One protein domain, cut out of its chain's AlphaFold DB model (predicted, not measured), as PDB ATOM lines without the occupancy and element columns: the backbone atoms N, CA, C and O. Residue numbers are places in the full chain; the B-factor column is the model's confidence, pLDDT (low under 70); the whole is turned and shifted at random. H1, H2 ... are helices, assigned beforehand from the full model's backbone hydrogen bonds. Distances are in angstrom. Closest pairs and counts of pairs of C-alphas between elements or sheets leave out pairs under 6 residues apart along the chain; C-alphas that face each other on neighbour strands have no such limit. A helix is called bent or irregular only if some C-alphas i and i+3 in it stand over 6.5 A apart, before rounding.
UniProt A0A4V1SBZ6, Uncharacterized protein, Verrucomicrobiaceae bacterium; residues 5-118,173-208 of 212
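What this domain is: This is residues 5 to 118 and 173 to 208 of the 212 residues of an uncharacterized protein of Verrucomicrobiaceae bacterium (UniProt A0A4V1SBZ6). A long kinked helix, H4, forms a loose three-helix bundle with H3 and H5, which pack on its residues 81 to 96, while H1 packs on H4 around the kink with residues 17 to 25 and spreads away from it toward residue 5. The short H2 packs on residues 178 to 182 of H5, and H6 lies off the bundle, touching no helix. The 150 printed residues hold six named helices, H1 to H6 in chain order, and no named strand; the class is all helix. The whole is loose, with a radius of gyration of the C-alphas of 19.4 A, and flat, spanning 59 by 43 by 20 A.

Where its parts are: H4, residues 81 to 118, is the longest helix at 49.6 A from first to last C-alpha; it begins at C-alpha 81, (190.518, 245.684, 248.373), and has a kink of 52 degrees near residue 102. It is irregular, with C-alphas 83 and 86 7.7 A apart. H3, residues 56 to 77, measures 30.6 A, and H5, residues 176 to 194, measures 25.3 A. H5 has a kink of 48 degrees near residue 188 and is irregular, but only just: C-alphas 189 and 192 are 6.9 A apart. H1, residues 5 to 27, measures 32.9 A from C-alpha 5 at (189.378, 252.169, 220.861). H2 is residues 47 to 53, and H6, residues 200 to 208, ends at C-alpha 208, (200.589, 228.174, 255.522).

How they stand to each other: H4 is the hub, touching four helices. H3, H4 and H5 are an up-and-down bundle, each running against the one before it. H3 and H4 form a helical hairpin at a shallow tilt of 21 degrees, their closest C-alphas those of Leu 59 and Gly 95, 6.6 A apart. H4 and H5 touch, closest at the C-alphas of Val 92 and Thr 186, 6.5 A. H3 and H5 touch and run the same way, closest at the C-alphas of Ala 60 and Thr 186, 4.9 A. H1 touches residues 98 to 106 of H4, the same way at a shallow tilt of 18 degrees; the closest C-alphas are those of Gly 21 and Pro 102, 4.8 A. H2 touches H5, with the C-alphas of Gly 49 and Thr 178 closest at 6.5 A, and only just touches H4, with 3 pairs of C-alphas within 8 A, the closest being those of Ala 52 and Val 99, 6.1 A apart. H2 and H3 meet only through their link. H5 and H6 are apart. Every O i to N i+4 pair is within hydrogen-bond range in H1, H3 and H6, against 2 of 3 in H2, 24 of 34 in H4 and 10 of 15 in H5.

The domain as a whole: The C-alphas of Phe 76 and Lys 118 are the farthest apart, at 60.8 A. Residues 119 to 172 are not printed, and C-alphas 118 and 173 are 18.8 A apart across this cut. The link from H1 to H2, 19 residues, is long. Five residues are under pLDDT 70: 197 to 198, 200 to 201 and 203.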
ATOM      1  N   VAL A   5     188.590 253.379 221.144       83.94
ATOM      2  CA  VAL A   5     189.378 252.169 220.861       83.94
ATOM      3  C   VAL A   5     188.969 251.032 221.794       83.94
ATOM      4  O   VAL A   5     188.724 249.917 221.336       83.94
ATOM      5  N   LEU A   6     188.831 251.317 223.092       79.94
ATOM      6  CA  LEU A   6     188.382 250.327 224.071       79.94
ATOM      7  C   LEU A   6     186.965 249.839 223.745       79.94
ATOM      8  O   LEU A   6     186.733 248.635 223.688       79.94
ATOM      9  N   GLN A   7     186.036 250.759 223.470       83.56
ATOM     10  CA  GLN A   7     184.652 250.417 223.120       83.56
ATOM     11  C   GLN A   7     184.576 249.553 221.856       83.56
ATOM     12  O   GLN A   7     183.876 248.540 221.842       83.56
ATOM     13  N   PHE A   8     185.338 249.904 220.818       87.38
ATOM     14  CA  PHE A   8     185.422 249.116 219.592       87.38
ATOM     15  C   PHE A   8     185.951 247.700 219.855       87.38
ATOM     16  O   PHE A   8     185.364 246.724 219.382       87.38
ATOM     17  N   LEU A   9     187.026 247.563 220.639       84.88
ATOM     18  CA  LEU A   9     187.587 246.258 220.996       84.88
ATOM     19  C   LEU A   9     186.607 245.422 221.831       84.88
ATOM     20  O   LEU A   9     186.448 244.233 221.551       84.88
ATOM     21  N   MET A  10     185.911 246.030 222.797       81.75
ATOM     22  CA  MET A  10     184.881 245.360 223.599       81.75
ATOM     23  C   MET A  10     183.743 244.834 222.722       81.75
ATOM     24  O   MET A  10     183.423 243.647 222.775       81.75
ATOM     25  N   LEU A  11     183.172 245.687 221.866       86.69
ATOM     26  CA  LEU A  11     182.084 245.307 220.962       86.69
ATOM     27  C   LEU A  11     182.515 244.208 219.987       86.69
ATOM     28  O   LEU A  11     181.786 243.239 219.787       86.69
ATOM     29  N   ARG A  12     183.723 244.310 219.423       89.06
ATOM     30  CA  ARG A  12     184.284 243.291 218.527       89.06
ATOM     31  C   ARG A  12     184.421 241.935 219.219       89.06
ATOM     32  O   ARG A  12     184.151 240.906 218.599       89.06
ATOM     33  N   TRP A  13     184.840 241.910 220.482       85.38
ATOM     34  CA  TRP A  13     184.960 240.669 221.245       85.38
ATOM     35  C   TRP A  13     183.607 240.078 221.638       85.38
ATOM     36  O   TRP A  13     183.412 238.876 221.465       85.38
ATOM     37  N   LEU A  14     182.654 240.906 222.071       85.94
ATOM     38  CA  LEU A  14     181.277 240.468 222.315       85.94
ATOM     39  C   LEU A  14     180.639 239.896 221.045       85.94
ATOM     40  O   LEU A  14     179.992 238.854 221.090       85.94
ATOM     41  N   PHE A  15     180.889 240.518 219.892       89.75
ATOM     42  CA  PHE A  15     180.430 240.013 218.602       89.75
ATOM     43  C   PHE A  15     181.044 238.650 218.253       89.75
ATOM     44  O   PHE A  15     180.332 237.750 217.812       89.75
ATOM     45  N   ARG A  16     182.346 238.446 218.507       89.38
ATOM     46  CA  ARG A  16     182.995 237.131 218.339       89.38
ATOM     47  C   ARG A  16     182.388 236.068 219.252       89.38
ATOM     48  O   ARG A  16     182.130 234.967 218.779       89.38
ATOM     49  N   LEU A  17     182.133 236.398 220.519       88.25
ATOM     50  CA  LEU A  17     181.456 235.499 221.459       88.25
ATOM     51  C   LEU A  17     180.040 235.154 220.985       88.25
ATOM     52  O   LEU A  17     179.646 233.993 221.040       88.25
ATOM     53  N   ALA A  18     179.301 236.130 220.452       91.12
ATOM     54  CA  ALA A  18     177.971 235.910 219.896       91.12
ATOM     55  C   ALA A  18     177.999 234.994 218.660       91.12
ATOM     56  O   ALA A  18     177.195 234.066 218.570       91.12
ATOM     57  N   ILE A  19     178.941 235.205 217.731       93.50
ATOM     58  CA  ILE A  19     179.133 234.320 216.571       93.50
ATOM     59  C   ILE A  19     179.493 232.913 217.032       93.50
ATOM     60  O   ILE A  19     178.894 231.948 216.563       93.50
ATOM     61  N   TRP A  20     180.449 232.791 217.951       92.31
ATOM     62  CA  TRP A  20     180.889 231.503 218.466       92.31
ATOM     63  C   TRP A  20     179.747 230.761 219.157       92.31
ATOM     64  O   TRP A  20     179.479 229.610 218.828       92.31
ATOM     65  N   GLY A  21     178.991 231.431 220.027       92.88
ATOM     66  CA  GLY A  21     177.846 230.815 220.685       92.88
ATOM     67  C   GLY A  21     176.730 230.428 219.720       92.88
ATOM     68  O   GLY A  21     176.171 229.336 219.835       92.88
ATOM     69  N   ARG A  22     176.449 231.258 218.708       94.25
ATOM     70  CA  ARG A  22     175.508 230.908 217.635       94.25
ATOM     71  C   ARG A  22     175.987 229.692 216.843       94.25
ATOM     72  O   ARG A  22     175.171 228.820 216.557       94.25
ATOM     73  N   PHE A  23     177.269 229.632 216.496       94.19
ATOM     74  CA  PHE A  23     177.866 228.503 215.785       94.19
ATOM     75  C   PHE A  23     177.739 227.211 216.599       94.19
ATOM     76  O   PHE A  23     177.195 226.232 216.098       94.19
ATOM     77  N   LEU A  24     178.137 227.225 217.875       93.50
ATOM     78  CA  LEU A  24     178.012 226.063 218.760       93.50
ATOM     79  C   LEU A  24     176.563 225.591 218.892       93.50
ATOM     80  O   LEU A  24     176.295 224.394 218.829       93.50
ATOM     81  N   TRP A  25     175.621 226.524 219.023       93.44
ATOM     82  CA  TRP A  25     174.199 226.205 219.082       93.44
ATOM     83  C   TRP A  25     173.652 225.627 217.771       93.44
ATOM     84  O   TRP A  25     172.792 224.752 217.791       93.44
ATOM     85  N   GLN A  26     174.126 226.094 216.614       93.44
ATOM     86  CA  GLN A  26     173.758 225.493 215.329       93.44
ATOM     87  C   GLN A  26     174.302 224.069 215.213       93.44
ATOM     88  O   GLN A  26     173.562 223.174 214.815       93.44
ATOM     89  N   VAL A  27     175.556 223.849 215.613       92.81
ATOM     90  CA  VAL A  27     176.183 222.522 215.602       92.81
ATOM     91  C   VAL A  27     175.478 221.569 216.567       92.81
ATOM     92  O   VAL A  27     175.257 220.416 216.215       92.81
ATOM     93  N   SER A  28     175.050 222.036 217.744       91.56
ATOM     94  CA  SER A  28     174.366 221.182 218.729       91.56
ATOM     95  C   SER A  28     172.994 220.665 218.286       91.56
ATOM     96  O   SER A  28     172.455 219.759 218.918       91.56
ATOM     97  N   ARG A  29     172.430 221.229 217.212       89.56
ATOM     98  CA  ARG A  29     171.139 220.842 216.620       89.56
ATOM     99  C   ARG A  29     171.259 219.866 215.456       89.56
ATOM    100  O   ARG A  29     170.234 219.418 214.953       89.56
ATOM    101  N   ILE A  30     172.475 219.579 215.007       90.75
ATOM    102  CA  ILE A  30     172.735 218.547 214.007       90.75
ATOM    103  C   ILE A  30     172.737 217.189 214.722       90.75
ATOM    104  O   ILE A  30     173.020 217.120 215.922       90.75
ATOM    105  N   ASP A  31     172.438 216.113 213.994       85.50
ATOM    106  CA  ASP A  31     172.586 214.740 214.484       85.50
ATOM    107  C   ASP A  31     174.073 214.411 214.696       85.50
ATOM    108  O   ASP A  31     174.757 213.856 213.839       85.50
ATOM    109  N   LEU A  32     174.587 214.825 215.854       86.25
ATOM    110  CA  LEU A  32     175.940 214.538 216.313       86.25
ATOM    111  C   LEU A  32     176.055 213.056 216.670       86.25
ATOM    112  O   LEU A  32     175.371 212.570 217.576       86.25
ATOM    113  N   ASP A  33     176.973 212.360 216.005       87.88
ATOM    114  CA  ASP A  33     177.329 210.986 216.346       87.88
ATOM    115  C   ASP A  33     178.285 210.967 217.549       87.88
ATOM    116  O   ASP A  33     179.510 210.964 217.425       87.88
ATOM    117  N   LEU A  34     177.703 211.062 218.747       89.00
ATOM    118  CA  LEU A  34     178.447 211.047 220.004       89.00
ATOM    119  C   LEU A  34     178.765 209.608 220.406       89.00
ATOM    120  O   LEU A  34     177.863 208.851 220.771       89.00
ATOM    121  N   ILE A  35     180.054 209.268 220.426       88.25
ATOM    122  CA  ILE A  35     180.542 207.946 220.831       88.25
ATOM    123  C   ILE A  35     180.538 207.862 222.368       88.25
ATOM    124  O   ILE A  35     181.379 208.483 223.020       88.25
ATOM    125  N   PRO A  36     179.634 207.094 223.005       82.38
ATOM    126  CA  PRO A  36     179.471 207.130 224.462       82.38
ATOM    127  C   PRO A  36     180.621 206.476 225.239       82.38
ATOM    128  O   PRO A  36     180.789 206.738 226.426       82.38
ATOM    129  N   THR A  37     181.391 205.615 224.574       86.06
ATOM    130  CA  THR A  37     182.580 204.931 225.105       86.06
ATOM    131  C   THR A  37     183.868 205.717 224.864       86.06
ATOM    132  O   THR A  37     184.956 205.206 225.117       86.06
ATOM    133  N   HIS A  38     183.777 206.949 224.356       88.00
ATOM    134  CA  HIS A  38     184.951 207.756 224.062       88.00
ATOM    135  C   HIS A  38     185.742 208.085 225.353       88.00
ATOM    136  O   HIS A  38     185.139 208.482 226.358       88.00
ATOM    137  N   PRO A  39     187.087 207.970 225.349       85.50
ATOM    138  CA  PRO A  39     187.917 208.103 226.555       85.50
ATOM    139  C   PRO A  39     187.889 209.503 227.191       85.50
ATOM    140  O   PRO A  39     188.246 209.666 228.356       85.50
ATOM    141  N   ASP A  40     187.429 210.524 226.464       86.81
ATOM    142  CA  ASP A  40     187.286 211.897 226.974       86.81
ATOM    143  C   ASP A  40     186.125 212.095 227.967       86.81
ATOM    144  O   ASP A  40     185.994 213.184 228.534       86.81
ATOM    145  N   ARG A  41     185.267 211.080 228.163       86.62
ATOM    146  CA  ARG A  41     184.058 211.139 229.007       86.62
ATOM    147  C   ARG A  41     183.105 212.297 228.644       86.62
ATOM    148  O   ARG A  41     182.316 212.725 229.486       86.62
ATOM    149  N   ASN A  42     183.164 212.798 227.410       86.31
ATOM    150  CA  ASN A  42     182.321 213.875 226.874       86.31
ATOM    151  C   ASN A  42     181.730 213.520 225.498       86.31
ATOM    152  O   ASN A  42     181.176 214.385 224.820       86.31
ATOM    153  N   GLY A  43     181.841 212.260 225.070       84.19
ATOM    154  CA  GLY A  43     181.292 211.799 223.797       84.19
ATOM    155  C   GLY A  43     182.058 212.304 222.574       84.19
ATOM    156  O   GLY A  43     181.449 212.467 221.521       84.19
ATOM    157  N   GLY A  44     183.355 212.605 222.718       87.00
ATOM    158  CA  GLY A  44     184.194 213.188 221.663       87.00
ATOM    159  C   GLY A  44     184.214 214.723 221.644       87.00
ATOM    160  O   GLY A  44     184.920 215.322 220.837       87.00
ATOM    161  N   LEU A  45     183.468 215.385 222.536       90.00
ATOM    162  CA  LEU A  45     183.390 216.847 222.628       90.00
ATOM    163  C   LEU A  45     184.409 217.468 223.597       90.00
ATOM    164  O   LEU A  45     184.391 218.679 223.818       90.00
ATOM    165  N   GLY A  46     185.315 216.679 224.177       85.44
ATOM    166  CA  GLY A  46     186.292 217.149 225.162       85.44
ATOM    167  C   GLY A  46     187.232 218.245 224.648       85.44
ATOM    168  O   GLY A  46     187.673 219.086 225.432       85.44
ATOM    169  N   PHE A  47     187.483 218.307 223.335       87.31
ATOM    170  CA  PHE A  47     188.307 219.357 222.720       87.31
ATOM    171  C   PHE A  47     187.698 220.763 222.869       87.31
ATOM    172  O   PHE A  47     188.429 221.756 222.873       87.31
ATOM    173  N   LEU A  48     186.374 220.867 223.037       87.56
ATOM    174  CA  LEU A  48     185.696 222.146 223.231       87.56
ATOM    175  C   LEU A  48     186.150 222.841 224.521       87.56
ATOM    176  O   LEU A  48     186.252 224.068 224.544       87.56
ATOM    177  N   GLY A  49     186.515 222.082 225.558       83.06
ATOM    178  CA  GLY A  49     187.133 222.636 226.763       83.06
ATOM    179  C   GLY A  49     188.451 223.358 226.462       83.06
ATOM    180  O   GLY A  49     188.696 224.439 226.988       83.06
ATOM    181  N   GLY A  50     189.259 222.833 225.536       83.56
ATOM    182  CA  GLY A  50     190.476 223.501 225.065       83.56
ATOM    183  C   GLY A  50     190.189 224.821 224.344       83.56
ATOM    184  O   GLY A  50     190.930 225.788 224.503       83.56
ATOM    185  N   SER A  51     189.069 224.912 223.620       86.56
ATOM    186  CA  SER A  51     188.669 226.162 222.958       86.56
ATOM    187  C   SER A  51     188.314 227.281 223.945       86.56
ATOM    188  O   SER A  51     188.573 228.448 223.661       86.56
ATOM    189  N   ALA A  52     187.808 226.940 225.137       87.25
ATOM    190  CA  ALA A  52     187.537 227.916 226.192       87.25
ATOM    191  C   ALA A  52     188.822 228.611 226.672       87.25
ATOM    192  O   ALA A  52     188.815 229.813 226.932       87.25
ATOM    193  N   TYR A  53     189.944 227.885 226.735       86.94
ATOM    194  CA  TYR A  53     191.232 228.443 227.159       86.94
ATOM    195  C   TYR A  53     191.722 229.579 226.246       86.94
ATOM    196  O   TYR A  53     192.397 230.498 226.714       86.94
ATOM    197  N   ALA A  54     191.322 229.591 224.969       88.31
ATOM    198  CA  ALA A  54     191.656 230.667 224.035       88.31
ATOM    199  C   ALA A  54     191.098 232.042 224.460       88.31
ATOM    200  O   ALA A  54     191.580 233.074 223.993       88.31
ATOM    201  N   PHE A  55     190.119 232.078 225.372       88.38
ATOM    202  CA  PHE A  55     189.587 233.312 225.953       88.38
ATOM    203  C   PHE A  55     190.379 233.811 227.173       88.38
ATOM    204  O   PHE A  55     190.086 234.894 227.678       88.38
ATOM    205  N   SER A  56     191.407 233.090 227.635       90.56
ATOM    206  CA  SER A  56     192.218 233.511 228.788       90.56
ATOM    207  C   SER A  56     192.866 234.896 228.632       90.56
ATOM    208  O   SER A  56     192.743 235.679 229.576       90.56
ATOM    209  N   PRO A  57     193.449 235.303 227.478       89.94
ATOM    210  CA  PRO A  57     194.039 236.639 227.358       89.94
ATOM    211  C   PRO A  57     192.974 237.737 227.381       89.94
ATOM    212  O   PRO A  57     193.232 238.847 227.845       89.94
ATOM    213  N   LEU A  58     191.765 237.429 226.896       88.44
ATOM    214  CA  LEU A  58     190.633 238.349 226.926       88.44
ATOM    215  C   LEU A  58     190.198 238.617 228.367       88.44
ATOM    216  O   LEU A  58     190.072 239.777 228.756       88.44
ATOM    217  N   LEU A  59     189.999 237.554 229.154       92.00
ATOM    218  CA  LEU A  59     189.646 237.684 230.566       92.00
ATOM    219  C   LEU A  59     190.738 238.424 231.336       92.00
ATOM    220  O   LEU A  59     190.417 239.399 232.007       92.00
ATOM    221  N   ALA A  60     192.006 238.038 231.146       92.88
ATOM    222  CA  ALA A  60     193.155 238.694 231.765       92.88
ATOM    223  C   ALA A  60     193.191 240.202 231.461       92.88
ATOM    224  O   ALA A  60     193.383 241.018 232.363       92.88
ATOM    225  N   SER A  61     192.935 240.586 230.205       90.31
ATOM    226  CA  SER A  61     192.901 241.992 229.783       90.31
ATOM    227  C   SER A  61     191.784 242.774 230.477       90.31
ATOM    228  O   SER A  61     192.019 243.873 230.977       90.31
ATOM    229  N   PHE A  62     190.573 242.211 230.558       89.31
ATOM    230  CA  PHE A  62     189.464 242.856 231.266       89.31
ATOM    231  C   PHE A  62     189.715 242.957 232.767       89.31
ATOM    232  O   PHE A  62     189.477 244.012 233.352       89.31
ATOM    233  N   SER A  63     190.246 241.903 233.384       92.62
ATOM    234  CA  SER A  63     190.626 241.948 234.793       92.62
ATOM    235  C   SER A  63     191.734 242.947 235.072       92.62
ATOM    236  O   SER A  63     191.663 243.617 236.089       92.62
ATOM    237  N   ALA A  64     192.706 243.123 234.173       93.06
ATOM    238  CA  ALA A  64     193.749 244.130 234.338       93.06
ATOM    239  C   ALA A  64     193.181 245.557 234.305       93.06
ATOM    240  O   ALA A  64     193.589 246.400 235.103       93.06
ATOM    241  N   LEU A  65     192.197 245.823 233.438       90.75
ATOM    242  CA  LEU A  65     191.494 247.110 233.416       90.75
ATOM    243  C   LEU A  65     190.758 247.374 234.736       90.75
ATOM    244  O   LEU A  65     190.893 248.454 235.305       90.75
ATOM    245  N   VAL A  66     190.009 246.389 235.241       91.44
ATOM    246  CA  VAL A  66     189.291 246.513 236.520       91.44
ATOM    247  C   VAL A  66     190.269 246.642 237.688       91.44
ATOM    248  O   VAL A  66     190.092 247.516 238.531       91.44
ATOM    249  N   ALA A  67     191.334 245.842 237.712       92.94
ATOM    250  CA  ALA A  67     192.388 245.911 238.715       92.94
ATOM    251  C   ALA A  67     193.053 247.295 238.743       92.94
ATOM    252  O   ALA A  67     193.254 247.841 239.818       92.94
ATOM    253  N   GLY A  68     193.317 247.912 237.587       90.44
ATOM    254  CA  GLY A  68     193.837 249.281 237.521       90.44
ATOM    255  C   GLY A  68     192.876 250.326 238.101       90.44
ATOM    256  O   GLY A  68     193.305 251.216 238.835       90.44
ATOM    257  N   LEU A  69     191.571 250.199 237.830       89.88
ATOM    258  CA  LEU A  69     190.551 251.080 238.415       89.88
ATOM    259  C   LEU A  69     190.477 250.923 239.940       89.88
ATOM    260  O   LEU A  69     190.438 251.920 240.657       89.88
ATOM    261  N   VAL A  70     190.506 249.681 240.430       91.06
ATOM    262  CA  VAL A  70     190.519 249.374 241.867       91.06
ATOM    263  C   VAL A  70     191.802 249.898 242.522       91.06
ATOM    264  O   VAL A  70     191.732 250.546 243.561       91.06
ATOM    265  N   ALA A  71     192.963 249.712 241.887       89.81
ATOM    266  CA  ALA A  71     194.248 250.205 242.380       89.81
ATOM    267  C   ALA A  71     194.247 251.728 242.522       89.81
ATOM    268  O   ALA A  71     194.709 252.251 243.533       89.81
ATOM    269  N   SER A  72     193.676 252.444 241.549       88.38
ATOM    270  CA  SER A  72     193.549 253.899 241.629       88.38
ATOM    271  C   SER A  72     192.713 254.331 242.837       88.38
ATOM    272  O   SER A  72     193.091 255.268 243.533       88.38
ATOM    273  N   ARG A  73     191.604 253.648 243.133       87.25
ATOM    274  CA  ARG A  73     190.790 253.978 244.315       87.25
ATOM    275  C   ARG A  73     191.498 253.651 245.624       87.25
ATOM    276  O   ARG A  73     191.408 254.410 246.579       87.25
ATOM    277  N   ILE A  74     192.253 252.561 245.666       87.81
ATOM    278  CA  ILE A  74     193.041 252.201 246.849       87.81
ATOM    279  C   ILE A  74     194.129 253.250 247.112       87.81
ATOM    280  O   ILE A  74     194.238 253.760 248.223       87.81
ATOM    281  N   PHE A  75     194.912 253.612 246.092       85.88
ATOM    282  CA  PHE A  75     196.050 254.517 246.264       85.88
ATOM    283  C   PHE A  75     195.662 255.984 246.460       85.88
ATOM    284  O   PHE A  75     196.366 256.693 247.175       85.88
ATOM    285  N   PHE A  76     194.580 256.450 245.828       87.44
ATOM    286  CA  PHE A  76     194.212 257.871 245.842       87.44
ATOM    287  C   PHE A  76     192.995 258.195 246.714       87.44
ATOM    288  O   PHE A  76     192.876 259.326 247.174       87.44
ATOM    289  N   GLU A  77     192.103 257.233 246.963       85.62
ATOM    290  CA  GLU A  77     190.863 257.446 247.731       85.62
ATOM    291  C   GLU A  77     190.877 256.715 249.087       85.62
ATOM    292  O   GLU A  77     189.930 256.836 249.859       85.62
ATOM    293  N   GLY A  78     191.948 255.971 249.402       80.50
ATOM    294  CA  GLY A  78     192.101 255.251 250.673       80.50
ATOM    295  C   GLY A  78     191.165 254.047 250.837       80.50
ATOM    296  O   GLY A  78     190.977 253.571 251.954       80.50
ATOM    297  N   ALA A  79     190.564 253.566 249.746       85.56
ATOM    298  CA  ALA A  79     189.691 252.397 249.761       85.56
ATOM    299  C   ALA A  79     190.472 251.103 250.055       85.56
ATOM    300  O   ALA A  79     191.684 251.024 249.834       85.56
ATOM    301  N   SER A  80     189.771 250.060 250.501       83.38
ATOM    302  CA  SER A  80     190.353 248.741 250.738       83.38
ATOM    303  C   SER A  80     189.945 247.733 249.647       83.38
ATOM    304  O   SER A  80     188.892 247.838 249.029       83.38
ATOM    305  N   LEU A  81     190.776 246.725 249.371       82.88
ATOM    306  CA  LEU A  81     190.518 245.684 248.373       82.88
ATOM    307  C   LEU A  81     189.277 244.846 248.729       82.88
ATOM    308  O   LEU A  81     188.527 244.506 247.811       82.88
ATOM    309  N   PRO A  82     189.003 244.539 250.018       86.38
ATOM    310  CA  PRO A  82     187.749 243.908 250.425       86.38
ATOM    311  C   PRO A  82     186.489 244.666 250.000       86.38
ATOM    312  O   PRO A  82     185.478 244.013 249.735       86.38
ATOM    313  N   ASP A  83     186.550 245.996 249.870       87.00
ATOM    314  CA  ASP A  83     185.400 246.810 249.450       87.00
ATOM    315  C   ASP A  83     184.966 246.484 248.015       87.00
ATOM    316  O   ASP A  83     183.790 246.596 247.686       87.00
ATOM    317  N   PHE A  84     185.895 245.986 247.187       89.56
ATOM    318  CA  PHE A  84     185.660 245.620 245.787       89.56
ATOM    319  C   PHE A  84     185.427 244.118 245.570       89.56
ATOM    320  O   PHE A  84     185.498 243.607 244.446       89.56
ATOM    321  N   LYS A  85     185.185 243.357 246.647       88.81
ATOM    322  CA  LYS A  85     184.987 241.902 246.564       88.81
ATOM    323  C   LYS A  85     183.836 241.541 245.626       88.81
ATOM    324  O   LYS A  85     183.944 240.562 244.887       88.81
ATOM    325  N   LEU A  86     182.738 242.298 245.661       92.12
ATOM    326  CA  LEU A  86     181.565 242.022 244.832       92.12
ATOM    327  C   LEU A  86     181.887 242.214 243.344       92.12
ATOM    328  O   LEU A  86     181.512 241.383 242.522       92.12
ATOM    329  N   GLU A  87     182.642 243.254 243.009       90.62
ATOM    330  CA  GLU A  87     183.105 243.575 241.665       90.62
ATOM    331  C   GLU A  87     184.007 242.463 241.132       90.62
ATOM    332  O   GLU A  87     183.758 241.953 240.040       90.62
ATOM    333  N   ILE A  88     184.986 242.013 241.922       91.19
ATOM    334  CA  ILE A  88     185.895 240.921 241.539       91.19
ATOM    335  C   ILE A  88     185.118 239.614 241.333       91.19
ATOM    336  O   ILE A  88     185.292 238.938 240.317       91.19
ATOM    337  N   VAL A  89     184.222 239.260 242.263       93.50
ATOM    338  CA  VAL A  89     183.397 238.046 242.151       93.50
ATOM    339  C   VAL A  89     182.476 238.120 240.934       93.50
ATOM    340  O   VAL A  89     182.372 237.145 240.188       93.50
ATOM    341  N   SER A  90     181.842 239.269 240.691       94.06
ATOM    342  CA  SER A  90     180.968 239.466 239.532       94.06
ATOM    343  C   SER A  90     181.738 239.380 238.215       94.06
ATOM    344  O   SER A  90     181.268 238.734 237.282       94.06
ATOM    345  N   LEU A  91     182.955 239.931 238.152       94.31
ATOM    346  CA  LEU A  91     183.830 239.849 236.987       94.31
ATOM    347  C   LEU A  91     184.174 238.395 236.654       94.31
ATOM    348  O   LEU A  91     184.029 237.980 235.503       94.31
ATOM    349  N   VAL A  92     184.591 237.613 237.657       95.00
ATOM    350  CA  VAL A  92     184.882 236.185 237.476       95.00
ATOM    351  C   VAL A  92     183.621 235.447 237.034       95.00
ATOM    352  O   VAL A  92     183.656 234.736 236.033       95.00
ATOM    353  N   ALA A  93     182.494 235.641 237.722       96.12
ATOM    354  CA  ALA A  93     181.242 234.955 237.413       96.12
ATOM    355  C   ALA A  93     180.741 235.260 235.991       96.12
ATOM    356  O   ALA A  93     180.425 234.336 235.240       96.12
ATOM    357  N   ILE A  94     180.719 236.535 235.593       94.75
ATOM    358  CA  ILE A  94     180.300 236.972 234.253       94.75
ATOM    359  C   ILE A  94     181.279 236.455 233.196       94.75
ATOM    360  O   ILE A  94     180.843 235.939 232.169       94.75
ATOM    361  N   GLY A  95     182.589 236.530 233.448       93.12
ATOM    362  CA  GLY A  95     183.612 235.997 232.547       93.12
ATOM    363  C   GLY A  95     183.454 234.493 232.314       93.12
ATOM    364  O   GLY A  95     183.420 234.045 231.166       93.12
ATOM    365  N   MET A  96     183.266 233.715 233.387       94.62
ATOM    366  CA  MET A  96     182.997 232.278 233.288       94.62
ATOM    367  C   MET A  96     181.687 232.009 232.542       94.62
ATOM    368  O   MET A  96     181.643 231.131 231.686       94.62
ATOM    369  N   MET A  97     180.625 232.770 232.819       94.06
ATOM    370  CA  MET A  97     179.335 232.605 232.147       94.06
ATOM    371  C   MET A  97     179.423 232.911 230.648       94.06
ATOM    372  O   MET A  97     178.840 232.187 229.845       94.06
ATOM    373  N   LEU A  98     180.176 233.937 230.248       92.56
ATOM    374  CA  LEU A  98     180.368 234.298 228.842       92.56
ATOM    375  C   LEU A  98     181.154 233.235 228.067       92.56
ATOM    376  O   LEU A  98     180.830 232.965 226.912       92.56
ATOM    377  N   VAL A  99     182.166 232.627 228.692       92.44
ATOM    378  CA  VAL A  99     183.016 231.614 228.046       92.44
ATOM    379  C   VAL A  99     182.370 230.228 228.080       92.44
ATOM    380  O   VAL A  99     182.297 229.551 227.057       92.44
ATOM    381  N   PHE A 100     181.877 229.786 229.238       92.94
ATOM    382  CA  PHE A 100     181.312 228.444 229.401       92.94
ATOM    383  C   PHE A 100     179.832 228.358 229.041       92.94
ATOM    384  O   PHE A 100     179.374 227.288 228.646       92.94
ATOM    385  N   GLY A 101     179.080 229.457 229.131       92.62
ATOM    386  CA  GLY A 101     177.651 229.492 228.813       92.62
ATOM    387  C   GLY A 101     177.341 228.904 227.436       92.62
ATOM    388  O   GLY A 101     176.542 227.971 227.358       92.62
ATOM    389  N   PRO A 102     178.014 229.331 226.354       92.19
ATOM    390  CA  PRO A 102     177.761 228.773 225.034       92.19
ATOM    391  C   PRO A 102     178.158 227.300 224.879       92.19
ATOM    392  O   PRO A 102     177.579 226.614 224.050       92.19
ATOM    393  N   LEU A 103     179.080 226.772 225.691       91.38
ATOM    394  CA  LEU A 103     179.433 225.343 225.681       91.38
ATOM    395  C   LEU A 103     178.334 224.460 226.278       91.38
ATOM    396  O   LEU A 103     178.226 223.283 225.929       91.38
ATOM    397  N   THR A 104     177.487 225.016 227.147       92.06
ATOM    398  CA  THR A 104     176.387 224.264 227.772       92.06
ATOM    399  C   THR A 104     175.309 223.827 226.776       92.06
ATOM    400  O   THR A 104     174.537 222.920 227.085       92.06
ATOM    401  N   VAL A 105     175.290 224.375 225.554       93.81
ATOM    402  CA  VAL A 105     174.338 223.979 224.497       93.81
ATOM    403  C   VAL A 105     174.472 222.513 224.070       93.81
ATOM    404  O   VAL A 105     173.517 221.957 223.533       93.81
ATOM    405  N   PHE A 106     175.618 221.871 224.336       92.38
ATOM    406  CA  PHE A 106     175.841 220.440 224.089       92.38
ATOM    407  C   PHE A 106     175.417 219.544 225.259       92.38
ATOM    408  O   PHE A 106     175.390 218.321 225.124       92.38
ATOM    409  N   ALA A 107     175.054 220.105 226.414       91.94
ATOM    410  CA  ALA A 107     174.667 219.292 227.563       91.94
ATOM    411  C   ALA A 107     173.465 218.366 227.281       91.94
ATOM    412  O   ALA A 107     173.527 217.184 227.639       91.94
ATOM    413  N   PRO A 108     172.394 218.815 226.592       91.31
ATOM    414  CA  PRO A 108     171.270 217.943 226.267       91.31
ATOM    415  C   PRO A 108     171.658 216.764 225.368       91.31
ATOM    416  O   PRO A 108     171.197 215.645 225.621       91.31
ATOM    417  N   SER A 109     172.513 216.984 224.360       91.62
ATOM    418  CA  SER A 109     172.943 215.940 223.422       91.62
ATOM    419  C   SER A 109     173.847 214.914 224.108       91.62
ATOM    420  O   SER A 109     173.584 213.714 224.006       91.62
ATOM    421  N   ILE A 110     174.811 215.361 224.922       91.69
ATOM    422  CA  ILE A 110     175.666 214.472 225.726       91.69
ATOM    423  C   ILE A 110     174.820 213.636 226.694       91.69
ATOM    424  O   ILE A 110     174.984 212.418 226.801       91.69
ATOM    425  N   MET A 111     173.858 214.255 227.383       92.00
ATOM    426  CA  MET A 111     172.982 213.531 228.306       92.00
ATOM    427  C   MET A 111     172.060 212.537 227.591       92.00
ATOM    428  O   MET A 111     171.785 211.462 228.132       92.00
ATOM    429  N   ALA A 112     171.569 212.867 226.394       92.00
ATOM    430  CA  ALA A 112     170.781 211.949 225.580       92.00
ATOM    431  C   ALA A 112     171.617 210.736 225.143       92.00
ATOM    432  O   ALA A 112     171.175 209.601 225.348       92.00
ATOM    433  N   ALA A 113     172.841 210.965 224.658       91.62
ATOM    434  CA  ALA A 113     173.792 209.913 224.309       91.62
ATOM    435  C   ALA A 113     174.105 209.015 225.516       91.62
ATOM    436  O   ALA A 113     173.948 207.798 225.433       91.62
ATOM    437  N   LYS A 114     174.401 209.604 226.685       92.50
ATOM    438  CA  LYS A 114     174.624 208.872 227.944       92.50
ATOM    439  C   LYS A 114     173.430 207.995 228.329       92.50
ATOM    440  O   LYS A 114     173.607 206.840 228.713       92.50
ATOM    441  N   ARG A 115     172.199 208.515 228.244       92.69
ATOM    442  CA  ARG A 115     170.981 207.744 228.558       92.69
ATOM    443  C   ARG A 115     170.774 206.584 227.585       92.69
ATOM    444  O   ARG A 115     170.438 205.489 228.031       92.69
ATOM    445  N   ARG A 116     170.974 206.813 226.282       92.50
ATOM    446  CA  ARG A 116     170.866 205.772 225.249       92.50
ATOM    447  C   ARG A 116     171.910 204.679 225.475       92.50
ATOM    448  O   ARG A 116     171.554 203.508 225.538       92.50
ATOM    449  N   ALA A 117     173.157 205.078 225.707       91.88
ATOM    450  CA  ALA A 117     174.267 204.177 225.973       91.88
ATOM    451  C   ALA A 117     174.031 203.315 227.216       91.88
ATOM    452  O   ALA A 117     174.137 202.098 227.134       91.88
ATOM    453  N   LYS A 118     173.604 203.911 228.338       93.12
ATOM    454  CA  LYS A 118     173.274 203.154 229.557       93.12
ATOM    455  C   LYS A 118     172.231 202.062 229.318       93.12
ATOM    456  O   LYS A 118     172.352 200.987 229.891       93.12
ATOM    457  N   PRO A 173     180.955 219.881 228.405       88.38
ATOM    458  CA  PRO A 173     182.154 219.564 227.630       88.38
ATOM    459  C   PRO A 173     183.383 220.379 228.083       88.38
ATOM    460  O   PRO A 173     184.128 220.912 227.265       88.38
ATOM    461  N   TYR A 174     183.587 220.526 229.393       88.50
ATOM    462  CA  TYR A 174     184.744 221.219 229.968       88.50
ATOM    463  C   TYR A 174     185.179 220.582 231.292       88.50
ATOM    464  O   TYR A 174     184.375 219.994 232.024       88.50
ATOM    465  N   SER A 175     186.475 220.665 231.598       88.06
ATOM    466  CA  SER A 175     187.059 220.090 232.810       88.06
ATOM    467  C   SER A 175     187.149 221.116 233.943       88.06
ATOM    468  O   SER A 175     187.017 222.324 233.739       88.06
ATOM    469  N   ARG A 176     187.388 220.621 235.166       88.88
ATOM    470  CA  ARG A 176     187.689 221.482 236.319       88.88
ATOM    471  C   ARG A 176     188.981 222.267 236.093       88.88
ATOM    472  O   ARG A 176     189.043 223.428 236.470       88.88
ATOM    473  N   ASP A 177     189.954 221.662 235.418       89.81
ATOM    474  CA  ASP A 177     191.242 222.289 235.121       89.81
ATOM    475  C   ASP A 177     191.068 223.509 234.218       89.81
ATOM    476  O   ASP A 177     191.642 224.557 234.493       89.81
ATOM    477  N   THR A 178     190.197 223.425 233.202       90.81
ATOM    478  CA  THR A 178     189.854 224.576 232.356       90.81
ATOM    479  C   THR A 178     189.248 225.709 233.186       90.81
ATOM    480  O   THR A 178     189.649 226.859 233.044       90.81
ATOM    481  N   ILE A 179     188.315 225.404 234.096       92.69
ATOM    482  CA  ILE A 179     187.716 226.418 234.981       92.69
ATOM    483  C   ILE A 179     188.800 227.079 235.836       92.69
ATOM    484  O   ILE A 179     188.890 228.303 235.867       92.69
ATOM    485  N   LEU A 180     189.650 226.281 236.489       93.56
ATOM    486  CA  LEU A 180     190.722 226.788 237.344       93.56
ATOM    487  C   LEU A 180     191.706 227.664 236.564       93.56
ATOM    488  O   LEU A 180     192.064 228.734 237.042       93.56
ATOM    489  N   GLN A 181     192.098 227.264 235.353       92.69
ATOM    490  CA  GLN A 181     192.987 228.051 234.494       92.69
ATOM    491  C   GLN A 181     192.397 229.420 234.140       92.69
ATOM    492  O   GLN A 181     193.092 230.429 234.244       92.69
ATOM    493  N   LEU A 182     191.118 229.485 233.747       93.81
ATOM    494  CA  LEU A 182     190.475 230.760 233.415       93.81
ATOM    495  C   LEU A 182     190.223 231.628 234.658       93.81
ATOM    496  O   LEU A 182     190.377 232.848 234.585       93.81
ATOM    497  N   VAL A 183     189.892 231.025 235.804       95.38
ATOM    498  CA  VAL A 183     189.804 231.743 237.087       95.38
ATOM    499  C   VAL A 183     191.159 232.350 237.443       95.38
ATOM    500  O   VAL A 183     191.227 233.544 237.724       95.38
ATOM    501  N   TRP A 184     192.245 231.577 237.345       94.69
ATOM    502  CA  TRP A 184     193.600 232.079 237.567       94.69
ATOM    503  C   TRP A 184     193.971 233.204 236.605       94.69
ATOM    504  O   TRP A 184     194.457 234.236 237.054       94.69
ATOM    505  N   ALA A 185     193.679 233.064 235.311       93.94
ATOM    506  CA  ALA A 185     193.923 234.121 234.329       93.94
ATOM    507  C   ALA A 185     193.161 235.421 234.649       93.94
ATOM    508  O   ALA A 185     193.664 236.509 234.381       93.94
ATOM    509  N   THR A 186     191.968 235.311 235.245       94.50
ATOM    510  CA  THR A 186     191.133 236.461 235.636       94.50
ATOM    511  C   THR A 186     191.584 237.084 236.962       94.50
ATOM    512  O   THR A 186     191.465 238.289 237.156       94.50
ATOM    513  N   LEU A 187     192.093 236.282 237.900       94.50
ATOM    514  CA  LEU A 187     192.523 236.764 239.216       94.50
ATOM    515  C   LEU A 187     193.976 237.244 239.235       94.50
ATOM    516  O   LEU A 187     194.312 238.105 240.046       94.50
ATOM    517  N   ALA A 188     194.829 236.738 238.341       94.50
ATOM    518  CA  ALA A 188     196.247 237.083 238.298       94.50
ATOM    519  C   ALA A 188     196.517 238.603 238.274       94.50
ATOM    520  O   ALA A 188     197.391 239.049 239.018       94.50
ATOM    521  N   PRO A 189     195.757 239.436 237.534       93.38
ATOM    522  CA  PRO A 189     195.981 240.884 237.534       93.38
ATOM    523  C   PRO A 189     195.663 241.594 238.855       93.38
ATOM    524  O   PRO A 189     196.098 242.726 239.041       93.38
ATOM    525  N   PHE A 190     194.941 240.952 239.779       90.81
ATOM    526  CA  PHE A 190     194.663 241.500 241.109       90.81
ATOM    527  C   PHE A 190     195.754 241.181 242.136       90.81
ATOM    528  O   PHE A 190     195.797 241.824 243.182       90.81
ATOM    529  N   ILE A 191     196.656 240.236 241.844       90.50
ATOM    530  CA  ILE A 191     197.735 239.822 242.756       90.50
ATOM    531  C   ILE A 191     198.562 241.018 243.265       90.50
ATOM    532  O   ILE A 191     198.749 241.112 244.480       90.50
ATOM    533  N   PRO A 192     199.007 241.971 242.416       88.56
ATOM    534  CA  PRO A 192     199.769 243.128 242.889       88.56
ATOM    535  C   PRO A 192     199.022 243.973 243.927       88.56
ATOM    536  O   PRO A 192     199.654 244.511 244.827       88.56
ATOM    537  N   LEU A 193     197.689 244.063 243.843       86.62
ATOM    538  CA  LEU A 193     196.879 244.828 244.793       86.62
ATOM    539  C   LEU A 193     196.759 244.147 246.157       86.62
ATOM    540  O   LEU A 193     196.491 244.809 247.152       86.62
ATOM    541  N   VAL A 194     196.938 242.829 246.237       83.56
ATOM    542  CA  VAL A 194     196.934 242.143 247.536       83.56
ATOM    543  C   VAL A 194     198.188 242.531 248.329       83.56
ATOM    544  O   VAL A 194     198.107 242.798 249.527       83.56
ATOM    545  N   PHE A 195     199.328 242.654 247.641       81.88
ATOM    546  CA  PHE A 195     200.603 243.054 248.245       81.88
ATOM    547  C   PHE A 195     200.647 244.510 248.715       81.88
ATOM    548  O   PHE A 195     201.521 244.862 249.501       81.88
ATOM    549  N   THR A 196     199.720 245.365 248.275       77.81
ATOM    550  CA  THR A 196     199.646 246.745 248.777       77.81
ATOM    551  C   THR A 196     198.950 246.839 250.134       77.81
ATOM    552  O   THR A 196     199.080 247.860 250.799       77.81
ATOM    553  N   MET A 197     198.228 245.794 250.559       69.25
ATOM    554  CA  MET A 197     197.460 245.781 251.813       69.25
ATOM    555  C   MET A 197     198.024 244.859 252.875       69.25
ATOM    556  O   MET A 197     197.861 245.129 254.062       69.25
ATOM    557  N   ILE A 198     198.641 243.757 252.458       66.62
ATOM    558  CA  ILE A 198     199.208 242.765 253.363       66.62
ATOM    559  C   ILE A 198     200.692 242.633 253.005       66.62
ATOM    560  O   ILE A 198     200.995 242.312 251.850       66.62
ATOM    561  N   PRO A 199     201.620 242.866 253.955       72.44
ATOM    562  CA  PRO A 199     203.032 242.565 253.754       72.44
ATOM    563  C   PRO A 199     203.197 241.112 253.296       72.44
ATOM    564  O   PRO A 199     202.480 240.228 253.770       72.44
ATOM    565  N   PHE A 200     204.136 240.852 252.381       63.53
ATOM    566  CA  PHE A 200     204.372 239.514 251.814       63.53
ATOM    567  C   PHE A 200     204.492 238.428 252.902       63.53
ATOM    568  O   PHE A 200     203.959 237.327 252.751       63.53
ATOM    569  N   ASP A 201     205.110 238.786 254.026       64.50
ATOM    570  CA  ASP A 201     205.379 237.917 255.172       64.50
ATOM    571  C   ASP A 201     204.084 237.454 255.871       64.50
ATOM    572  O   ASP A 201     203.910 236.267 256.148       64.50
ATOM    573  N   GLU A 202     203.113 238.356 256.069       70.31
ATOM    574  CA  GLU A 202     201.811 238.021 256.671       70.31
ATOM    575  C   GLU A 202     200.938 237.157 255.749       70.31
ATOM    576  O   GLU A 202     200.152 236.327 256.214       70.31
ATOM    577  N   LEU A 203     201.054 237.350 254.431       65.81
ATOM    578  CA  LEU A 203     200.354 236.542 253.429       65.81
ATOM    579  C   LEU A 203     200.840 235.092 253.447       65.81
ATOM    580  O   LEU A 203     200.021 234.169 253.393       65.81
ATOM    581  N   LEU A 204     202.158 234.899 253.541       71.69
ATOM    582  CA  LEU A 204     202.778 233.581 253.604       71.69
ATOM    583  C   LEU A 204     202.343 232.838 254.875       71.69
ATOM    584  O   LEU A 204     201.891 231.695 254.791       71.69
ATOM    585  N   ASP A 205     202.361 233.521 256.021       76.62
ATOM    586  CA  ASP A 205     201.906 232.974 257.303       76.62
ATOM    587  C   ASP A 205     200.427 232.559 257.282       76.62
ATOM    588  O   ASP A 205     200.062 231.506 257.813       76.62
ATOM    589  N   ARG A 206     199.551 233.355 256.651       74.62
ATOM    590  CA  ARG A 206     198.122 233.017 256.515       74.62
ATOM    591  C   ARG A 206     197.881 231.852 255.560       74.62
ATOM    592  O   ARG A 206     197.029 231.016 255.848       74.62
ATOM    593  N   LEU A 207     198.609 231.784 254.443       74.12
ATOM    594  CA  LEU A 207     198.494 230.677 253.490       74.12
ATOM    595  C   LEU A 207     198.935 229.358 254.123       74.12
ATOM    596  O   LEU A 207     198.191 228.382 254.048       74.12
ATOM    597  N   ILE A 208     200.080 229.352 254.811       78.06
ATOM    598  CA  ILE A 208     200.589 228.174 255.522       78.06
ATOM    599  C   ILE A 208     199.567 227.714 256.574       78.06
ATOM    600  O   ILE A 208     199.167 226.557 256.544       78.06
TER     601      ILE A 208